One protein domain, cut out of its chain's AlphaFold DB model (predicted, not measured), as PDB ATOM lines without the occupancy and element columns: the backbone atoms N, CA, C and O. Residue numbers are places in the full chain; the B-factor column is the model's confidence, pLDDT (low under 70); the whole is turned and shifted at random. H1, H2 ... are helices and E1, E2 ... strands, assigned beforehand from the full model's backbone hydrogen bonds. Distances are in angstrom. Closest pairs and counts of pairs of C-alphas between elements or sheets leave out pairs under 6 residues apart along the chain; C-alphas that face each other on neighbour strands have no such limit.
ATOM      1  N   THR A  29       5.672-132.919  74.694       96.12
ATOM      2  CA  THR A  29       5.366-132.719  73.279       96.12
ATOM      3  C   THR A  29       3.916-133.102  72.974       96.12
ATOM      4  O   THR A  29       3.487-134.223  73.232       96.12
ATOM      5  N   MET A  30       3.157-132.193  72.364       96.94
ATOM      6  CA  MET A  30       1.814-132.464  71.848       96.94
ATOM      7  C   MET A  30       1.855-132.687  70.334       96.94
ATOM      8  O   MET A  30       2.244-131.799  69.575       96.94
ATOM      9  N   ASN A  31       1.407-133.852  69.876       96.94
ATOM     10  CA  ASN A  31       1.181-134.129  68.462       96.94
ATOM     11  C   ASN A  31      -0.214-133.644  68.056       96.94
ATOM     12  O   ASN A  31      -1.213-134.035  68.662       96.94
ATOM     13  N   VAL A  32      -0.287-132.824  67.010       96.19
ATOM     14  CA  VAL A  32      -1.561-132.358  66.455       96.19
ATOM     15  C   VAL A  32      -1.782-133.039  65.120       96.19
ATOM     16  O   VAL A  32      -0.963-132.923  64.206       96.19
ATOM     17  N   TYR A  33      -2.902-133.735  65.010       95.25
ATOM     18  CA  TYR A  33      -3.392-134.299  63.764       95.25
ATOM     19  C   TYR A  33      -4.563-133.467  63.255       95.25
ATOM     20  O   TYR A  33      -5.259-132.817  64.032       95.25
ATOM     21  N   VAL A  34      -4.783-133.509  61.945       93.62
ATOM     22  CA  VAL A  34      -5.954-132.914  61.298       93.62
ATOM     23  C   VAL A  34      -6.680-134.025  60.556       93.62
ATOM     24  O   VAL A  34      -6.024-134.920  60.035       93.62
ATOM     25  N   ARG A  35      -8.007-133.999  60.499       92.56
ATOM     26  CA  ARG A  35      -8.805-134.849  59.603       92.56
ATOM     27  C   ARG A  35      -9.990-134.060  59.059       92.56
ATOM     28  O   ARG A  35     -10.293-132.986  59.572       92.56
ATOM     29  N   GLN A  36     -10.666-134.621  58.066       91.81
ATOM     30  CA  GLN A  36     -11.991-134.160  57.666       91.81
ATOM     31  C   GLN A  36     -13.012-135.264  57.923       91.81
ATOM     32  O   GLN A  36     -12.717-136.452  57.756       91.81
ATOM     33  N   TRP A  37     -14.218-134.867  58.302       89.69
ATOM     34  CA  TRP A  37     -15.365-135.756  58.374       89.69
ATOM     35  C   TRP A  37     -16.491-135.171  57.530       89.69
ATOM     36  O   TRP A  37     -16.753-133.971  57.575       89.69
ATOM     37  N   ARG A  38     -17.129-136.011  56.719       88.31
ATOM     38  CA  ARG A  38     -18.228-135.595  55.854       88.31
ATOM     39  C   ARG A  38     -19.455-136.435  56.135       88.31
ATOM     40  O   ARG A  38     -19.433-137.640  55.874       88.31
ATOM     41  N   GLN A  39     -20.514-135.784  56.603       81.25
ATOM     42  CA  GLN A  39     -21.826-136.393  56.759       81.25
ATOM     43  C   GLN A  39     -22.320-136.981  55.432       81.25
ATOM     44  O   GLN A  39     -22.162-136.377  54.369       81.25
ATOM     45  N   THR A  40     -22.922-138.166  55.490       80.44
ATOM     46  CA  THR A  40     -23.515-138.854  54.328       80.44
ATOM     47  C   THR A  40     -25.019-139.074  54.462       80.44
ATOM     48  O   THR A  40     -25.639-139.588  53.537       80.44
ATOM     49  N   SER A  41     -25.609-138.696  55.595       73.31
ATOM     50  CA  SER A  41     -27.041-138.814  55.881       73.31
ATOM     51  C   SER A  41     -27.626-137.440  56.164       73.31
ATOM     52  O   SER A  41     -27.014-136.683  56.890       73.31
ATOM     53  N   SER A  42     -28.810-137.095  55.666       66.56
ATOM     54  CA  SER A  42     -29.464-135.811  55.989       66.56
ATOM     55  C   SER A  42     -30.234-135.827  57.317       66.56
ATOM     56  O   SER A  42     -30.760-134.799  57.742       66.56
ATOM     57  N   THR A  43     -30.327-136.990  57.968       66.25
ATOM     58  CA  THR A  43     -31.120-137.202  59.191       66.25
ATOM     59  C   THR A  43     -30.275-137.605  60.394       66.25
ATOM     60  O   THR A  43     -30.762-137.545  61.521       66.25
ATOM     61  N   ASN A  44     -29.019-138.001  60.175       69.88
ATOM     62  CA  ASN A  44     -28.107-138.417  61.229       69.88
ATOM     63  C   ASN A  44     -26.713-137.813  61.018       69.88
ATOM     64  O   ASN A  44     -25.958-138.246  60.146       69.88
ATOM     65  N   THR A  45     -26.349-136.853  61.867       66.81
ATOM     66  CA  THR A  45     -25.037-136.187  61.859       66.81
ATOM     67  C   THR A  45     -23.900-137.079  62.359       66.81
ATOM     68  O   THR A  45     -22.766-136.627  62.427       66.81
ATOM     69  N   TYR A  46     -24.162-138.337  62.724       74.19
ATOM     70  CA  TYR A  46     -23.125-139.309  63.085       74.19
ATOM     71  C   TYR A  46     -22.771-140.262  61.935       74.19
ATOM     72  O   TYR A  46     -21.748-140.944  61.985       74.19
ATOM     73  N   GLU A  47     -23.583-140.295  60.877       76.25
ATOM     74  CA  GLU A  47     -23.328-141.106  59.690       76.25
ATOM     75  C   GLU A  47     -22.529-140.313  58.665       76.25
ATOM     76  O   GLU A  47     -22.983-139.296  58.134       76.25
ATOM     77  N   GLY A  48     -21.324-140.789  58.367       79.94
ATOM     78  CA  GLY A  48     -20.434-140.090  57.462       79.94
ATOM     79  C   GLY A  48     -19.184-140.868  57.104       79.94
ATOM     80  O   GLY A  48     -18.981-142.019  57.491       79.94
ATOM     81  N   THR A  49     -18.318-140.192  56.365       84.19
ATOM     82  CA  THR A  49     -17.024-140.709  55.929       84.19
ATOM     83  C   THR A  49     -15.908-139.870  56.522       84.19
ATOM     84  O   THR A  49     -15.940-138.640  56.505       84.19
ATOM     85  N   VAL A  50     -14.897-140.550  57.052       83.69
ATOM     86  CA  VAL A  50     -13.653-139.908  57.465       83.69
ATOM     87  C   VAL A  50     -12.751-139.814  56.244       83.69
ATOM     88  O   VAL A  50     -12.445-140.830  55.623       83.69
ATOM     89  N   THR A  51     -12.266-138.612  55.951       82.94
ATOM     90  CA  THR A  51     -11.072-138.429  55.125       82.94
ATOM     91  C   THR A  51      -9.902-138.217  56.086       82.94
ATOM     92  O   THR A  51      -9.822-137.164  56.735       82.94
ATOM     93  N   PRO A  52      -9.018-139.222  56.260       72.06
ATOM     94  CA  PRO A  52      -7.852-139.084  57.120       72.06
ATOM     95  C   PRO A  52      -7.010-137.898  56.664       72.06
ATOM     96  O   PRO A  52      -7.068-137.525  55.494       72.06
ATOM     97  N   ASN A  53      -6.240-137.336  57.597       75.31
ATOM     98  CA  ASN A  53      -5.359-136.188  57.406       75.31
ATOM     99  C   ASN A  53      -4.959-135.947  55.937       75.31
ATOM    100  O   ASN A  53      -4.295-136.811  55.354       75.31
ATOM    101  N   PRO A  54      -5.281-134.776  55.352       71.88
ATOM    102  CA  PRO A  54      -4.897-134.453  53.974       71.88
ATOM    103  C   PRO A  54      -3.371-134.502  53.738       71.88
ATOM    104  O   PRO A  54      -2.920-134.524  52.599       71.88
ATOM    105  N   PHE A  55      -2.569-134.553  54.808       79.50
ATOM    106  CA  PHE A  55      -1.109-134.700  54.808       79.50
ATOM    107  C   PHE A  55      -0.614-136.114  55.175       79.50
ATOM    108  O   PHE A  55       0.573-136.296  55.455       79.50
ATOM    109  N   GLY A  56      -1.495-137.119  55.189       80.44
ATOM    110  CA  GLY A  56      -1.185-138.506  55.548       80.44
ATOM    111  C   GLY A  56      -1.191-138.775  57.057       80.44
ATOM    112  O   GLY A  56      -1.433-137.896  57.872       80.44
ATOM    113  N   LEU A  57      -0.898-140.008  57.473       84.56
ATOM    114  CA  LEU A  57      -1.123-140.483  58.853       84.56
ATOM    115  C   LEU A  57      -0.217-139.862  59.939       84.56
ATOM    116  O   LEU A  57      -0.327-140.219  61.110       84.56
ATOM    117  N   ASN A  58       0.679-138.947  59.578       89.06
ATOM    118  CA  ASN A  58       1.589-138.282  60.508       89.06
ATOM    119  C   ASN A  58       0.947-137.027  61.122       89.06
ATOM    120  O   ASN A  58       0.091-136.411  60.487       89.06
ATOM    121  N   PRO A  59       1.366-136.598  62.327       92.00
ATOM    122  CA  PRO A  59       0.911-135.326  62.874       92.00
ATOM    123  C   PRO A  59       1.366-134.170  61.977       92.00
ATOM    124  O   PRO A  59       2.498-134.168  61.484       92.00
ATOM    125  N   VAL A  60       0.505-133.167  61.789       93.75
ATOM    126  CA  VAL A  60       0.832-131.982  60.976       93.75
ATOM    127  C   VAL A  60       1.861-131.097  61.680       93.75
ATOM    128  O   VAL A  60       2.726-130.511  61.027       93.75
ATOM    129  N   VAL A  61       1.817-131.043  63.016       95.00
ATOM    130  CA  VAL A  61       2.807-130.356  63.854       95.00
ATOM    131  C   VAL A  61       3.041-131.097  65.169       95.00
ATOM    132  O   VAL A  61       2.149-131.757  65.705       95.00
ATOM    133  N   LYS A  62       4.253-130.940  65.713       95.56
ATOM    134  CA  LYS A  62       4.632-131.383  67.060       95.56
ATOM    135  C   LYS A  62       4.948-130.163  67.916       95.56
ATOM    136  O   LYS A  62       5.959-129.500  67.696       95.56
ATOM    137  N   VAL A  63       4.080-129.837  68.860       94.94
ATOM    138  CA  VAL A  63       4.225-128.675  69.736       94.94
ATOM    139  C   VAL A  63       5.060-129.069  70.947       94.94
ATOM    140  O   VAL A  63       4.616-129.862  71.767       94.94
ATOM    141  N   LYS A  64       6.266-128.514  71.062       93.06
ATOM    142  CA  LYS A  64       7.116-128.671  72.251       93.06
ATOM    143  C   LYS A  64       6.795-127.588  73.277       93.06
ATOM    144  O   LYS A  64       6.202-126.564  72.935       93.06
ATOM    145  N   GLY A  65       7.246-127.763  74.516       91.69
ATOM    146  CA  GLY A  65       7.053-126.726  75.528       91.69
ATOM    147  C   GLY A  65       5.693-126.815  76.220       91.69
ATOM    148  O   GLY A  65       5.205-125.780  76.680       91.69
ATOM    149  N   VAL A  66       5.027-127.980  76.209       94.06
ATOM    150  CA  VAL A  66       3.665-128.123  76.735       94.06
ATOM    151  C   VAL A  66       3.678-128.575  78.194       94.06
ATOM    152  O   VAL A  66       4.005-129.711  78.496       94.06
ATOM    153  N   THR A  67       3.329-127.678  79.106       92.81
ATOM    154  CA  THR A  67       3.352-127.872  80.557       92.81
ATOM    155  C   THR A  67       1.937-128.075  81.094       92.81
ATOM    156  O   THR A  67       0.978-127.508  80.561       92.81
ATOM    157  N   SER A  68       1.796-128.836  82.179       89.88
ATOM    158  CA  SER A  68       0.507-128.994  82.864       89.88
ATOM    159  C   SER A  68      -0.078-127.654  83.318       89.88
ATOM    160  O   SER A  68       0.653-126.704  83.604       89.88
ATOM    161  N   GLY A  69      -1.411-127.573  83.347       90.19
ATOM    162  CA  GLY A  69      -2.150-126.344  83.655       90.19
ATOM    163  C   GLY A  69      -2.354-125.395  82.467       90.19
ATOM    164  O   GLY A  69      -3.089-124.421  82.597       90.19
ATOM    165  N   MET A  70      -1.762-125.665  81.295       94.12
ATOM    166  CA  MET A  70      -2.103-124.935  80.067       94.12
ATOM    167  C   MET A  70      -3.392-125.452  79.429       94.12
ATOM    168  O   MET A  70      -3.714-126.635  79.525       94.12
ATOM    169  N   THR A  71      -4.098-124.585  78.704       96.50
ATOM    170  CA  THR A  71      -5.206-125.006  77.839       96.50
ATOM    171  C   THR A  71      -4.700-125.518  76.492       96.50
ATOM    172  O   THR A  71      -3.603-125.166  76.043       96.50
ATOM    173  N   TYR A  72      -5.520-126.308  75.796       96.38
ATOM    174  CA  TYR A  72      -5.237-126.691  74.412       96.38
ATOM    175  C   TYR A  72      -5.110-125.475  73.489       96.38
ATOM    176  O   TYR A  72      -4.263-125.493  72.600       96.38
ATOM    177  N   LYS A  73      -5.870-124.393  73.721       97.00
ATOM    178  CA  LYS A  73      -5.695-123.128  72.987       97.00
ATOM    179  C   LYS A  73      -4.290-122.559  73.165       97.00
ATOM    180  O   LYS A  73      -3.614-122.329  72.167       97.00
ATOM    181  N   ALA A  74      -3.808-122.424  74.402       96.00
ATOM    182  CA  ALA A  74      -2.453-121.934  74.659       96.00
ATOM    183  C   ALA A  74      -1.380-122.845  74.026       96.00
ATOM    184  O   ALA A  74      -0.387-122.365  73.479       96.00
ATOM    185  N   ALA A  75      -1.583-124.168  74.048       95.81
ATOM    186  CA  ALA A  75      -0.690-125.111  73.377       95.81
ATOM    187  C   ALA A  75      -0.730-124.963  71.839       95.81
ATOM    188  O   ALA A  75       0.316-124.950  71.193       95.81
ATOM    189  N   LEU A  76      -1.906-124.796  71.234       96.94
ATOM    190  CA  LEU A  76      -2.064-124.593  69.790       96.94
ATOM    191  C   LEU A  76      -1.526-123.235  69.321       96.94
ATOM    192  O   LEU A  76      -0.966-123.149  68.232       96.94
ATOM    193  N   GLU A  77      -1.603-122.188  70.139       95.44
ATOM    194  CA  GLU A  77      -0.984-120.892  69.840       95.44
ATOM    195  C   GLU A  77       0.552-121.000  69.757       95.44
ATOM    196  O   GLU A  77       1.168-120.371  68.891       95.44
ATOM    197  N   LYS A  78       1.186-121.882  70.552       94.75
ATOM    198  CA  LYS A  78       2.625-122.203  70.412       94.75
ATOM    199  C   LYS A  78       2.953-122.898  69.086       94.75
ATOM    200  O   LYS A  78       4.074-122.777  68.589       94.75
ATOM    201  N   ALA A  79       1.990-123.599  68.485       93.06
ATOM    202  CA  ALA A  79       2.166-124.291  67.209       93.06
ATOM    203  C   ALA A  79       2.370-123.340  66.016       93.06
ATOM    204  O   ALA A  79       2.834-123.786  64.963       93.06
ATOM    205  N   LYS A  80       2.109-122.034  66.189       90.44
ATOM    206  CA  LYS A  80       2.370-120.991  65.184       90.44
ATOM    207  C   LYS A  80       3.814-121.015  64.688       90.44
ATOM    208  O   LYS A  80       4.049-120.861  63.491       90.44
ATOM    209  N   ASN A  81       4.764-121.289  65.583       85.56
ATOM    210  CA  ASN A  81       6.186-121.406  65.242       85.56
ATOM    211  C   ASN A  81       6.490-122.612  64.335       85.56
ATOM    212  O   ASN A  81       7.510-122.630  63.657       85.56
ATOM    213  N   ASN A  82       5.580-123.587  64.279       89.00
ATOM    214  CA  ASN A  82       5.656-124.772  63.427       89.00
ATOM    215  C   ASN A  82       4.739-124.668  62.192       89.00
ATOM    216  O   ASN A  82       4.505-125.664  61.508       89.00
ATOM    217  N   GLY A  83       4.192-123.478  61.915       90.75
ATOM    218  CA  GLY A  83       3.373-123.196  60.735       90.75
ATOM    219  C   GLY A  83       1.877-123.487  60.873       90.75
ATOM    220  O   GLY A  83       1.146-123.197  59.929       90.75
ATOM    221  N   LEU A  84       1.402-124.018  62.010       94.69
ATOM    222  CA  LEU A  84      -0.033-124.178  62.285       94.69
ATOM    223  C   LEU A  84      -0.569-122.892  62.921       94.69
ATOM    224  O   LEU A  84      -0.211-122.554  64.047       94.69
ATOM    225  N   LYS A  85      -1.431-122.171  62.207       96.81
ATOM    226  CA  LYS A  85      -2.107-120.969  62.707       96.81
ATOM    227  C   LYS A  85      -3.534-121.327  63.100       96.81
ATOM    228  O   LYS A  85      -4.204-122.036  62.359       96.81
ATOM    229  N   THR A  86      -3.981-120.823  64.244       96.88
ATOM    230  CA  THR A  86      -5.353-120.984  64.732       96.88
ATOM    231  C   THR A  86      -5.967-119.614  65.006       96.88
ATOM    232  O   THR A  86      -5.286-118.725  65.522       96.88
ATOM    233  N   THR A  87      -7.238-119.442  64.651       96.75
ATOM    234  CA  THR A  87      -8.033-118.237  64.937       96.75
ATOM    235  C   THR A  87      -9.186-118.614  65.855       96.75
ATOM    236  O   THR A  87      -9.751-119.698  65.717       96.75
ATOM    237  N   TRP A  88      -9.527-117.732  66.794       94.75
ATOM    238  CA  TRP A  88     -10.475-118.033  67.862       94.75
ATOM    239  C   TRP A  88     -11.497-116.913  68.045       94.75
ATOM    240  O   TRP A  88     -11.145-115.737  67.970       94.75
ATOM    241  N   ASN A  89     -12.729-117.283  68.386       90.12
ATOM    242  CA  ASN A  89     -13.729-116.391  68.966       90.12
ATOM    243  C   ASN A  89     -13.957-116.813  70.425       90.12
ATOM    244  O   ASN A  89     -14.593-117.831  70.699       90.12
ATOM    245  N   GLY A  90     -13.351-116.095  71.374       92.94
ATOM    246  CA  GLY A  90     -13.288-116.544  72.767       92.94
ATOM    247  C   GLY A  90     -12.549-117.885  72.893       92.94
ATOM    248  O   GLY A  90     -11.360-117.972  72.566       92.94
ATOM    249  N   ASN A  91     -13.252-118.921  73.357       92.06
ATOM    250  CA  ASN A  91     -12.725-120.286  73.495       92.06
ATOM    251  C   ASN A  91     -13.009-121.182  72.276       92.06
ATOM    252  O   ASN A  91     -12.512-122.307  72.226       92.06
ATOM    253  N   TYR A  92     -13.762-120.691  71.288       90.06
ATOM    254  CA  TYR A  92     -14.156-121.447  70.100       90.06
ATOM    255  C   TYR A  92     -13.131-121.287  68.979       90.06
ATOM    256  O   TYR A  92     -12.766-120.164  68.626       90.06
ATOM    257  N   LEU A  93     -12.675-122.405  68.415       94.69
ATOM    258  CA  LEU A  93     -11.783-122.428  67.256       94.69
ATOM    259  C   LEU A  93     -12.594-122.111  65.993       94.69
ATOM    260  O   LEU A  93     -13.577-122.792  65.700       94.69
ATOM    261  N   THR A  94     -12.199-121.075  65.256       94.19
ATOM    262  CA  THR A  94     -12.928-120.599  64.069       94.19
ATOM    263  C   THR A  94     -12.180-120.823  62.766       94.19
ATOM    264  O   THR A  94     -12.813-120.906  61.718       94.19
ATOM    265  N   SER A  95     -10.852-120.942  62.809       96.31
ATOM    266  CA  SER A  95     -10.040-121.222  61.625       96.31
ATOM    267  C   SER A  95      -8.751-121.950  61.983       96.31
ATOM    268  O   SER A  95      -8.149-121.683  63.028       96.31
ATOM    269  N   VAL A  96      -8.306-122.833  61.088       96.69
ATOM    270  CA  VAL A  96      -6.965-123.424  61.112       96.69
ATOM    271  C   VAL A  96      -6.342-123.263  59.735       96.69
ATOM    272  O   VAL A  96      -6.946-123.608  58.719       96.69
ATOM    273  N   ALA A  97      -5.100-122.792  59.715       95.56
ATOM    274  CA  ALA A  97      -4.293-122.720  58.510       95.56
ATOM    275  C   ALA A  97      -2.952-123.425  58.708       95.56
ATOM    276  O   ALA A  97      -2.270-123.227  59.717       95.56
ATOM    277  N   TYR A  98      -2.556-124.233  57.729       93.69
ATOM    278  CA  TYR A  98      -1.256-124.894  57.697       93.69
ATOM    279  C   TYR A  98      -0.854-125.229  56.263       93.69
ATOM    280  O   TYR A  98      -1.625-125.800  55.493       93.69
ATOM    281  N   LYS A  99       0.394-124.896  55.915       90.38
ATOM    282  CA  LYS A  99       0.931-125.015  54.551       90.38
ATOM    283  C   LYS A  99      -0.022-124.401  53.518       90.38
ATOM    284  O   LYS A  99      -0.094-123.183  53.414       90.38
ATOM    285  N   THR A 100      -0.713-125.245  52.755       87.12
ATOM    286  CA  THR A 100      -1.541-124.879  51.605       87.12
ATOM    287  C   THR A 100      -3.027-124.768  51.931       87.12
ATOM    288  O   THR A 100      -3.783-124.384  51.046       87.12
ATOM    289  N   PHE A 101      -3.466-125.099  53.152       89.69
ATOM    290  CA  PHE A 101      -4.869-124.954  53.538       89.69
ATOM    291  C   PHE A 101      -5.075-123.844  54.567       89.69
ATOM    292  O   PHE A 101      -4.215-123.581  55.410       89.69
ATOM    293  N   SER A 102      -6.250-123.228  54.483       94.56
ATOM    294  CA  SER A 102      -6.818-122.300  55.453       94.56
ATOM    295  C   SER A 102      -8.320-122.540  55.433       94.56
ATOM    296  O   SER A 102      -8.967-122.196  54.445       94.56
ATOM    297  N   TRP A 103      -8.852-123.207  56.456       94.62
ATOM    298  CA  TRP A 103     -10.274-123.548  56.523       94.62
ATOM    299  C   TRP A 103     -10.930-122.870  57.712       94.62
ATOM    300  O   TRP A 103     -10.413-122.908  58.833       94.62
ATOM    301  N   GLU A 104     -12.077-122.260  57.445       94.88
ATOM    302  CA  GLU A 104     -12.842-121.444  58.377       94.88
ATOM    303  C   GLU A 104     -14.220-122.061  58.572       94.88
ATOM    304  O   GLU A 104     -14.783-122.615  57.631       94.88
ATOM    305  N   ASP A 128     -19.404-126.415  57.530       88.62
ATOM    306  CA  ASP A 128     -18.220-127.009  58.088       88.62
ATOM    307  C   ASP A 128     -17.871-126.326  59.412       88.62
ATOM    308  O   ASP A 128     -18.005-125.104  59.574       88.62
ATOM    309  N   SER A 129     -17.398-127.120  60.368       90.25
ATOM    310  CA  SER A 129     -16.965-126.617  61.668       90.25
ATOM    311  C   SER A 129     -15.770-127.381  62.226       90.25
ATOM    312  O   SER A 129     -15.594-128.576  61.984       90.25
ATOM    313  N   TRP A 130     -14.935-126.679  62.991       93.62
ATOM    314  CA  TRP A 130     -13.836-127.286  63.730       93.62
ATOM    315  C   TRP A 130     -14.320-127.995  64.999       93.62
ATOM    316  O   TRP A 130     -14.720-127.361  65.974       93.62
ATOM    317  N   MET A 131     -14.171-129.314  65.001       93.19
ATOM    318  CA  MET A 131     -14.347-130.208  66.141       93.19
ATOM    319  C   MET A 131     -12.988-130.717  66.631       93.19
ATOM    320  O   MET A 131     -11.951-130.552  65.980       93.19
ATOM    321  N   TRP A 132     -12.956-131.335  67.809       95.12
ATOM    322  CA  TRP A 132     -11.709-131.815  68.394       95.12
ATOM    323  C   TRP A 132     -11.922-133.038  69.273       95.12
ATOM    324  O   TRP A 132     -13.008-133.266  69.791       95.12
ATOM    325  N   TYR A 133     -10.860-133.816  69.470       94.62
ATOM    326  CA  TYR A 133     -10.835-134.881  70.468       94.62
ATOM    327  C   TYR A 133      -9.399-135.251  70.855       94.62
ATOM    328  O   TYR A 133      -8.424-134.929  70.166       94.62
ATOM    329  N   LYS A 134      -9.264-135.929  71.998       94.44
ATOM    330  CA  LYS A 134      -7.978-136.389  72.538       94.44
ATOM    331  C   LYS A 134      -7.525-137.681  71.851       94.44
ATOM    332  O   LYS A 134      -8.340-138.528  71.496       94.44
ATOM    333  N   GLY A 135      -6.213-137.867  71.738       93.44
ATOM    334  CA  GLY A 135      -5.600-139.048  71.131       93.44
ATOM    335  C   GLY A 135      -5.202-138.840  69.669       93.44
ATOM    336  O   GLY A 135      -5.137-137.715  69.182       93.44
ATOM    337  N   ALA A 136      -4.869-139.939  68.992       92.75
ATOM    338  CA  ALA A 136      -4.367-139.944  67.612       92.75
ATOM    339  C   ALA A 136      -5.217-140.808  66.660       92.75
ATOM    340  O   ALA A 136      -4.851-141.001  65.503       92.75
ATOM    341  N   ASN A 137      -6.340-141.364  67.135       91.44
ATOM    342  CA  ASN A 137      -7.199-142.205  66.306       91.44
ATOM    343  C   ASN A 137      -7.926-141.345  65.263       91.44
ATOM    344  O   ASN A 137      -8.893-140.667  65.592       91.44
ATOM    345  N   LEU A 138      -7.501-141.384  64.001       89.19
ATOM    346  CA  LEU A 138      -8.146-140.617  62.929       89.19
ATOM    347  C   LEU A 138      -9.543-141.139  62.564       89.19
ATOM    348  O   LEU A 138     -10.303-140.405  61.946       89.19
ATOM    349  N   TYR A 139      -9.918-142.342  63.000       88.69
ATOM    350  CA  TYR A 139     -11.234-142.959  62.796       88.69
ATOM    351  C   TYR A 139     -12.096-142.898  64.062       88.69
ATOM    352  O   TYR A 139     -12.919-143.772  64.316       88.69
ATOM    353  N   TYR A 140     -11.862-141.887  64.899       83.00
ATOM    354  CA  TYR A 140     -12.642-141.665  66.107       83.00
ATOM    355  C   TYR A 140     -14.116-141.440  65.778       83.00
ATOM    356  O   TYR A 140     -14.443-140.687  64.854       83.00
ATOM    357  N   ASP A 141     -14.961-142.086  66.568       82.75
ATOM    358  CA  ASP A 141     -16.413-142.009  66.508       82.75
ATOM    359  C   ASP A 141     -16.886-140.594  66.866       82.75
ATOM    360  O   ASP A 141     -16.670-140.120  67.983       82.75
ATOM    361  N   VAL A 142     -17.507-139.911  65.903       81.75
ATOM    362  CA  VAL A 142     -17.945-138.514  66.057       81.75
ATOM    363  C   VAL A 142     -19.067-138.364  67.088       81.75
ATOM    364  O   VAL A 142     -19.211-137.295  67.671       81.75
ATOM    365  N   ALA A 143     -19.778-139.448  67.426       81.12
ATOM    366  CA  ALA A 143     -20.760-139.465  68.513       81.12
ATOM    367  C   ALA A 143     -20.140-139.351  69.916       81.12
ATOM    368  O   ALA A 143     -20.861-139.275  70.907       81.12
ATOM    369  N   LYS A 144     -18.806-139.364  70.019       84.69
ATOM    370  CA  LYS A 144     -18.063-139.323  71.287       84.69
ATOM    371  C   LYS A 144     -17.222-138.062  71.441       84.69
ATOM    372  O   LYS A 144     -16.272-138.054  72.226       84.69
ATOM    373  N   TYR A 145     -17.496-137.022  70.655       87.56
ATOM    374  CA  TYR A 145     -16.775-135.770  70.822       87.56
ATOM    375  C   TYR A 145     -16.931-135.209  72.240       87.56
ATOM    376  O   TYR A 145     -17.949-135.444  72.885       87.56
ATOM    377  N   PRO A 146     -15.910-134.502  72.756       86.81
ATOM    378  CA  PRO A 146     -15.990-133.911  74.080       86.81
ATOM    379  C   PRO A 146     -17.094-132.852  74.157       86.81
ATOM    380  O   PRO A 146     -17.164-131.975  73.300       86.81
ATOM    381  N   ASP A 147     -17.833-132.834  75.265       83.69
ATOM    382  CA  ASP A 147     -18.839-131.801  75.576       83.69
ATOM    383  C   ASP A 147     -18.222-130.468  76.048       83.69
ATOM    384  O   ASP A 147     -18.893-129.614  76.624       83.69
ATOM    385  N   THR A 148     -16.911-130.298  75.867       85.62
ATOM    386  CA  THR A 148     -16.143-129.153  76.374       85.62
ATOM    387  C   THR A 148     -15.584-128.336  75.228       85.62
ATOM    388  O   THR A 148     -15.188-128.865  74.182       85.62
ATOM    389  N   THR A 149     -15.500-127.023  75.426       89.50
ATOM    390  CA  THR A 149     -14.909-126.149  74.419       89.50
ATOM    391  C   THR A 149     -13.396-126.377  74.377       89.50
ATOM    392  O   THR A 149     -12.722-126.462  75.408       89.50
ATOM    393  N   LEU A 150     -12.808-126.447  73.181       93.62
ATOM    394  CA  LEU A 150     -11.369-126.696  73.041       93.62
ATOM    395  C   LEU A 150     -10.524-125.665  73.807       93.62
ATOM    396  O   LEU A 150      -9.529-126.020  74.437       93.62
ATOM    397  N   GLY A 151     -10.914-124.386  73.768       90.88
ATOM    398  CA  GLY A 151     -10.106-123.307  74.328       90.88
ATOM    399  C   GLY A 151     -10.030-123.250  75.853       90.88
ATOM    400  O   GLY A 151      -9.051-122.716  76.373       90.88
ATOM    401  N   GLU A 152     -11.003-123.831  76.559       92.19
ATOM    402  CA  GLU A 152     -11.029-123.902  78.031       92.19
ATOM    403  C   GLU A 152     -10.488-125.230  78.572       92.19
ATOM    404  O   GLU A 152     -10.098-125.325  79.733       92.19
ATOM    405  N   THR A 153     -10.421-126.257  77.722       94.31
ATOM    406  CA  THR A 153      -9.943-127.579  78.116       94.31
ATOM    407  C   THR A 153      -8.446-127.542  78.427       94.31
ATOM    408  O   THR A 153      -7.628-127.147  77.588       94.31
ATOM    409  N   LEU A 154      -8.076-128.022  79.616       94.94
ATOM    410  CA  LEU A 154      -6.686-128.229  80.013       94.94
ATOM    411  C   LEU A 154      -6.040-129.404  79.264       94.94
ATOM    412  O   LEU A 154      -6.669-130.437  79.006       94.94
ATOM    413  N   VAL A 155      -4.752-129.255  78.955       94.06
ATOM    414  CA  VAL A 155      -3.888-130.379  78.565       94.06
ATOM    415  C   VAL A 155      -3.746-131.362  79.741       94.06
ATOM    416  O   VAL A 155      -4.077-130.999  80.872       94.06
ATOM    417  N   PRO A 156      -3.263-132.601  79.521       93.75
ATOM    418  CA  PRO A 156      -3.087-133.560  80.609       93.75
ATOM    419  C   PRO A 156      -2.270-133.011  81.792       93.75
ATOM    420  O   PRO A 156      -1.365-132.184  81.644       93.75
ATOM    421  N   GLU A 157      -2.603-133.479  82.990       90.88
ATOM    422  CA  GLU A 157      -1.859-133.167  84.209       90.88
ATOM    423  C   GLU A 157      -0.583-134.014  84.322       90.88
ATOM    424  O   GLU A 157      -0.430-135.016  83.624       90.88
ATOM    425  N   ASN A 158       0.314-133.618  85.228       88.69
ATOM    426  CA  ASN A 158       1.552-134.333  85.563       88.69
ATOM    427  C   ASN A 158       2.479-134.604  84.364       88.69
ATOM    428  O   ASN A 158       3.143-135.635  84.317       88.69
ATOM    429  N   LEU A 159       2.529-133.672  83.410       88.88
ATOM    430  CA  LEU A 159       3.385-133.762  82.231       88.88
ATOM    431  C   LEU A 159       4.861-133.573  82.593       88.88
ATOM    432  O   LEU A 159       5.239-132.641  83.307       88.88
ATOM    433  N   SER A 160       5.683-134.437  82.015       87.88
ATOM    434  CA  SER A 160       7.136-134.400  81.993       87.88
ATOM    435  C   SER A 160       7.669-134.067  80.594       87.88
ATOM    436  O   SER A 160       6.948-134.061  79.598       87.88
ATOM    437  N   ASP A 161       8.963-133.801  80.500       86.69
ATOM    438  CA  ASP A 161       9.707-133.499  79.279       86.69
ATOM    439  C   ASP A 161       9.850-134.704  78.340       86.69
ATOM    440  O   ASP A 161      10.043-134.535  77.134       86.69
ATOM    441  N   THR A 162       9.702-135.914  78.876       89.19
ATOM    442  CA  THR A 162       9.645-137.153  78.090       89.19
ATOM    443  C   THR A 162       8.244-137.481  77.579       89.19
ATOM    444  O   THR A 162       8.103-138.302  76.667       89.19
ATOM    445  N   ASP A 163       7.206-136.829  78.110       94.00
ATOM    446  CA  ASP A 163       5.836-137.157  77.748       94.00
ATOM    447  C   ASP A 163       5.484-136.697  76.340       94.00
ATOM    448  O   ASP A 163       5.843-135.614  75.859       94.00
ATOM    449  N   THR A 164       4.714-137.548  75.673       95.38
ATOM    450  CA  THR A 164       4.100-137.244  74.390       95.38
ATOM    451  C   THR A 164       2.629-137.606  74.441       95.38
ATOM    452  O   THR A 164       2.265-138.739  74.742       95.38
ATOM    453  N   PHE A 165       1.776-136.653  74.085       96.31
ATOM    454  CA  PHE A 165       0.343-136.882  73.941       96.31
ATOM    455  C   PHE A 165      -0.149-136.329  72.608       96.31
ATOM    456  O   PHE A 165       0.588-135.661  71.882       96.31
ATOM    457  N   SER A 166      -1.384-136.659  72.246       96.75
ATOM    458  CA  SER A 166      -1.930-136.322  70.933       96.75
ATOM    459  C   SER A 166      -3.321-135.716  71.035       96.75
ATOM    460  O   SER A 166      -4.063-135.989  71.983       96.75
ATOM    461  N   MET A 167      -3.668-134.923  70.031       96.56
ATOM    462  CA  MET A 167      -5.035-134.511  69.754       96.56
ATOM    463  C   MET A 167      -5.310-134.544  68.254       96.56
ATOM    464  O   MET A 167      -4.385-134.458  67.439       96.56
ATOM    465  N   VAL A 168      -6.588-134.571  67.901       96.00
ATOM    466  CA  VAL A 168      -7.038-134.404  66.523       96.00
ATOM    467  C   VAL A 168      -7.947-133.185  66.435       96.00
ATOM    468  O   VAL A 168      -8.858-133.024  67.245       96.00
ATOM    469  N   LEU A 169      -7.680-132.334  65.446       95.69
ATOM    470  CA  LEU A 169      -8.594-131.311  64.950       95.69
ATOM    471  C   LEU A 169      -9.362-131.905  63.770       95.69
ATOM    472  O   LEU A 169      -8.761-132.372  62.802       95.69
ATOM    473  N   SER A 170     -10.680-131.922  63.858       94.06
ATOM    474  CA  SER A 170     -11.555-132.493  62.841       94.06
ATOM    475  C   SER A 170     -12.332-131.367  62.178       94.06
ATOM    476  O   SER A 170     -12.925-130.554  62.876       94.06
ATOM    477  N   TYR A 171     -12.263-131.265  60.855       93.69
ATOM    478  CA  TYR A 171     -13.066-130.315  60.092       93.69
ATOM    479  C   TYR A 171     -14.284-131.050  59.541       93.69
ATOM    480  O   TYR A 171     -14.161-131.868  58.622       93.69
ATOM    481  N   ASP A 172     -15.429-130.806  60.166       90.38
ATOM    482  CA  ASP A 172     -16.610-131.645  60.035       90.38
ATOM    483  C   ASP A 172     -17.688-130.907  59.258       90.38
ATOM    484  O   ASP A 172     -18.189-129.877  59.712       90.38
ATOM    485  N   HIS A 173     -18.054-131.465  58.109       88.25
ATOM    486  CA  HIS A 173     -19.194-131.020  57.325       88.25
ATOM    487  C   HIS A 173     -20.474-131.639  57.876       88.25
ATOM    488  O   HIS A 173     -20.591-132.867  57.872       88.25
ATOM    489  N   SER A 174     -21.433-130.808  58.283       82.94
ATOM    490  CA  SER A 174     -22.769-131.248  58.684       82.94
ATOM    491  C   SER A 174     -23.885-130.566  57.882       82.94
ATOM    492  O   SER A 174     -23.769-129.423  57.440       82.94
TER     493      SER A 174
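What this domain is: This is residues 29 to 104 and 128 to 174 of the 187 residues of an uncharacterized protein of Blautia obeum (UniProt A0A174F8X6). Two long strands, E1 and E8, run side by side through the middle of a strongly twisted sheet, and a small three-stranded sheet, E4 E5 E6, lies partly over it with its strands crossed, making a loose sandwich. One helix, H1, fills one end of this sandwich, by E3 of the large sheet and E4 of the small one. The printed part has 123 residues, mostly strand in its named elements, in the order E1 E2 E3 H1 E4 E5 E6 E7 E8; the large sheet E1 E2 E3 E7 E8 is branched and mixed, the small one antiparallel in the order E4, E5, E6. The whole is compact, with a radius of gyration of the C-alphas of 14.0 A and spans of 44 by 30 by 29 A.

Where its parts are: Find C-alpha 29 at (5.366, -132.719, 73.279); from there E1 runs 32.0 A to residue 39. E8, residues 164 to 174, runs 31.7 A and ends with C-alpha 174 at (-22.769, -131.248, 58.684). E7 is residues 128 to 134, 20.0 A, E2 residues 48 to 51 and E3 residues 61 to 66. Look for H1 at residues 72 to 82, 15.6 A, beginning with C-alpha 72 at (-5.237, -126.691, 74.412). E4 is residues 85 to 89, E5 residues 92 to 98, 18.2 A, and E6 residues 101 to 104.

How they stand to each other: Begin at E1, which is parallel to E8, with N 33 and O 167 at 2.9 A. On the other side of E1 are E3, antiparallel beside residues 29 to 32, with N 30 and O 63 at 2.8 A, and E2, antiparallel beside residues 36 to 39, with N 38 and O 49 at 2.9 A. E7 and E8 are an antiparallel hairpin, with N 131 and O 170 at 2.8 A. The sheet E4 E5 E6 is a meander, each strand the antiparallel neighbour of the one before: look at N 87 and O 95, 2.9 A, and N 98 and O 101, 2.9 A. The two sheets form a sandwich, two sheets face to face, with strands at 75 degrees; the closest C-alphas of E5 and E7 are those of Leu 93 and Trp 130, 6.3 A. H1 is on both sheets, 8.7 A over the small one, where it runs along E4 at 17 degrees on the local plane. The closest C-alphas of H1 and E3 are those of Val 63 and Ala 79, 5.5 A. In H1, 4 of 7 O i to N i+4 pairs are within hydrogen-bond range.

The domain as a whole: The two C-alphas farthest apart, those of Thr 43 and Asp 161, are 45.7 A apart. Residues 105 to 127 are cut out, and C-alphas 104 and 128 are 7.7 A apart across the cut. The link E7 to E8, residues 135 to 163, is long. Confidence is low, with pLDDT under 70, at residues 42 to 45; the mean of the printed part is 89.7.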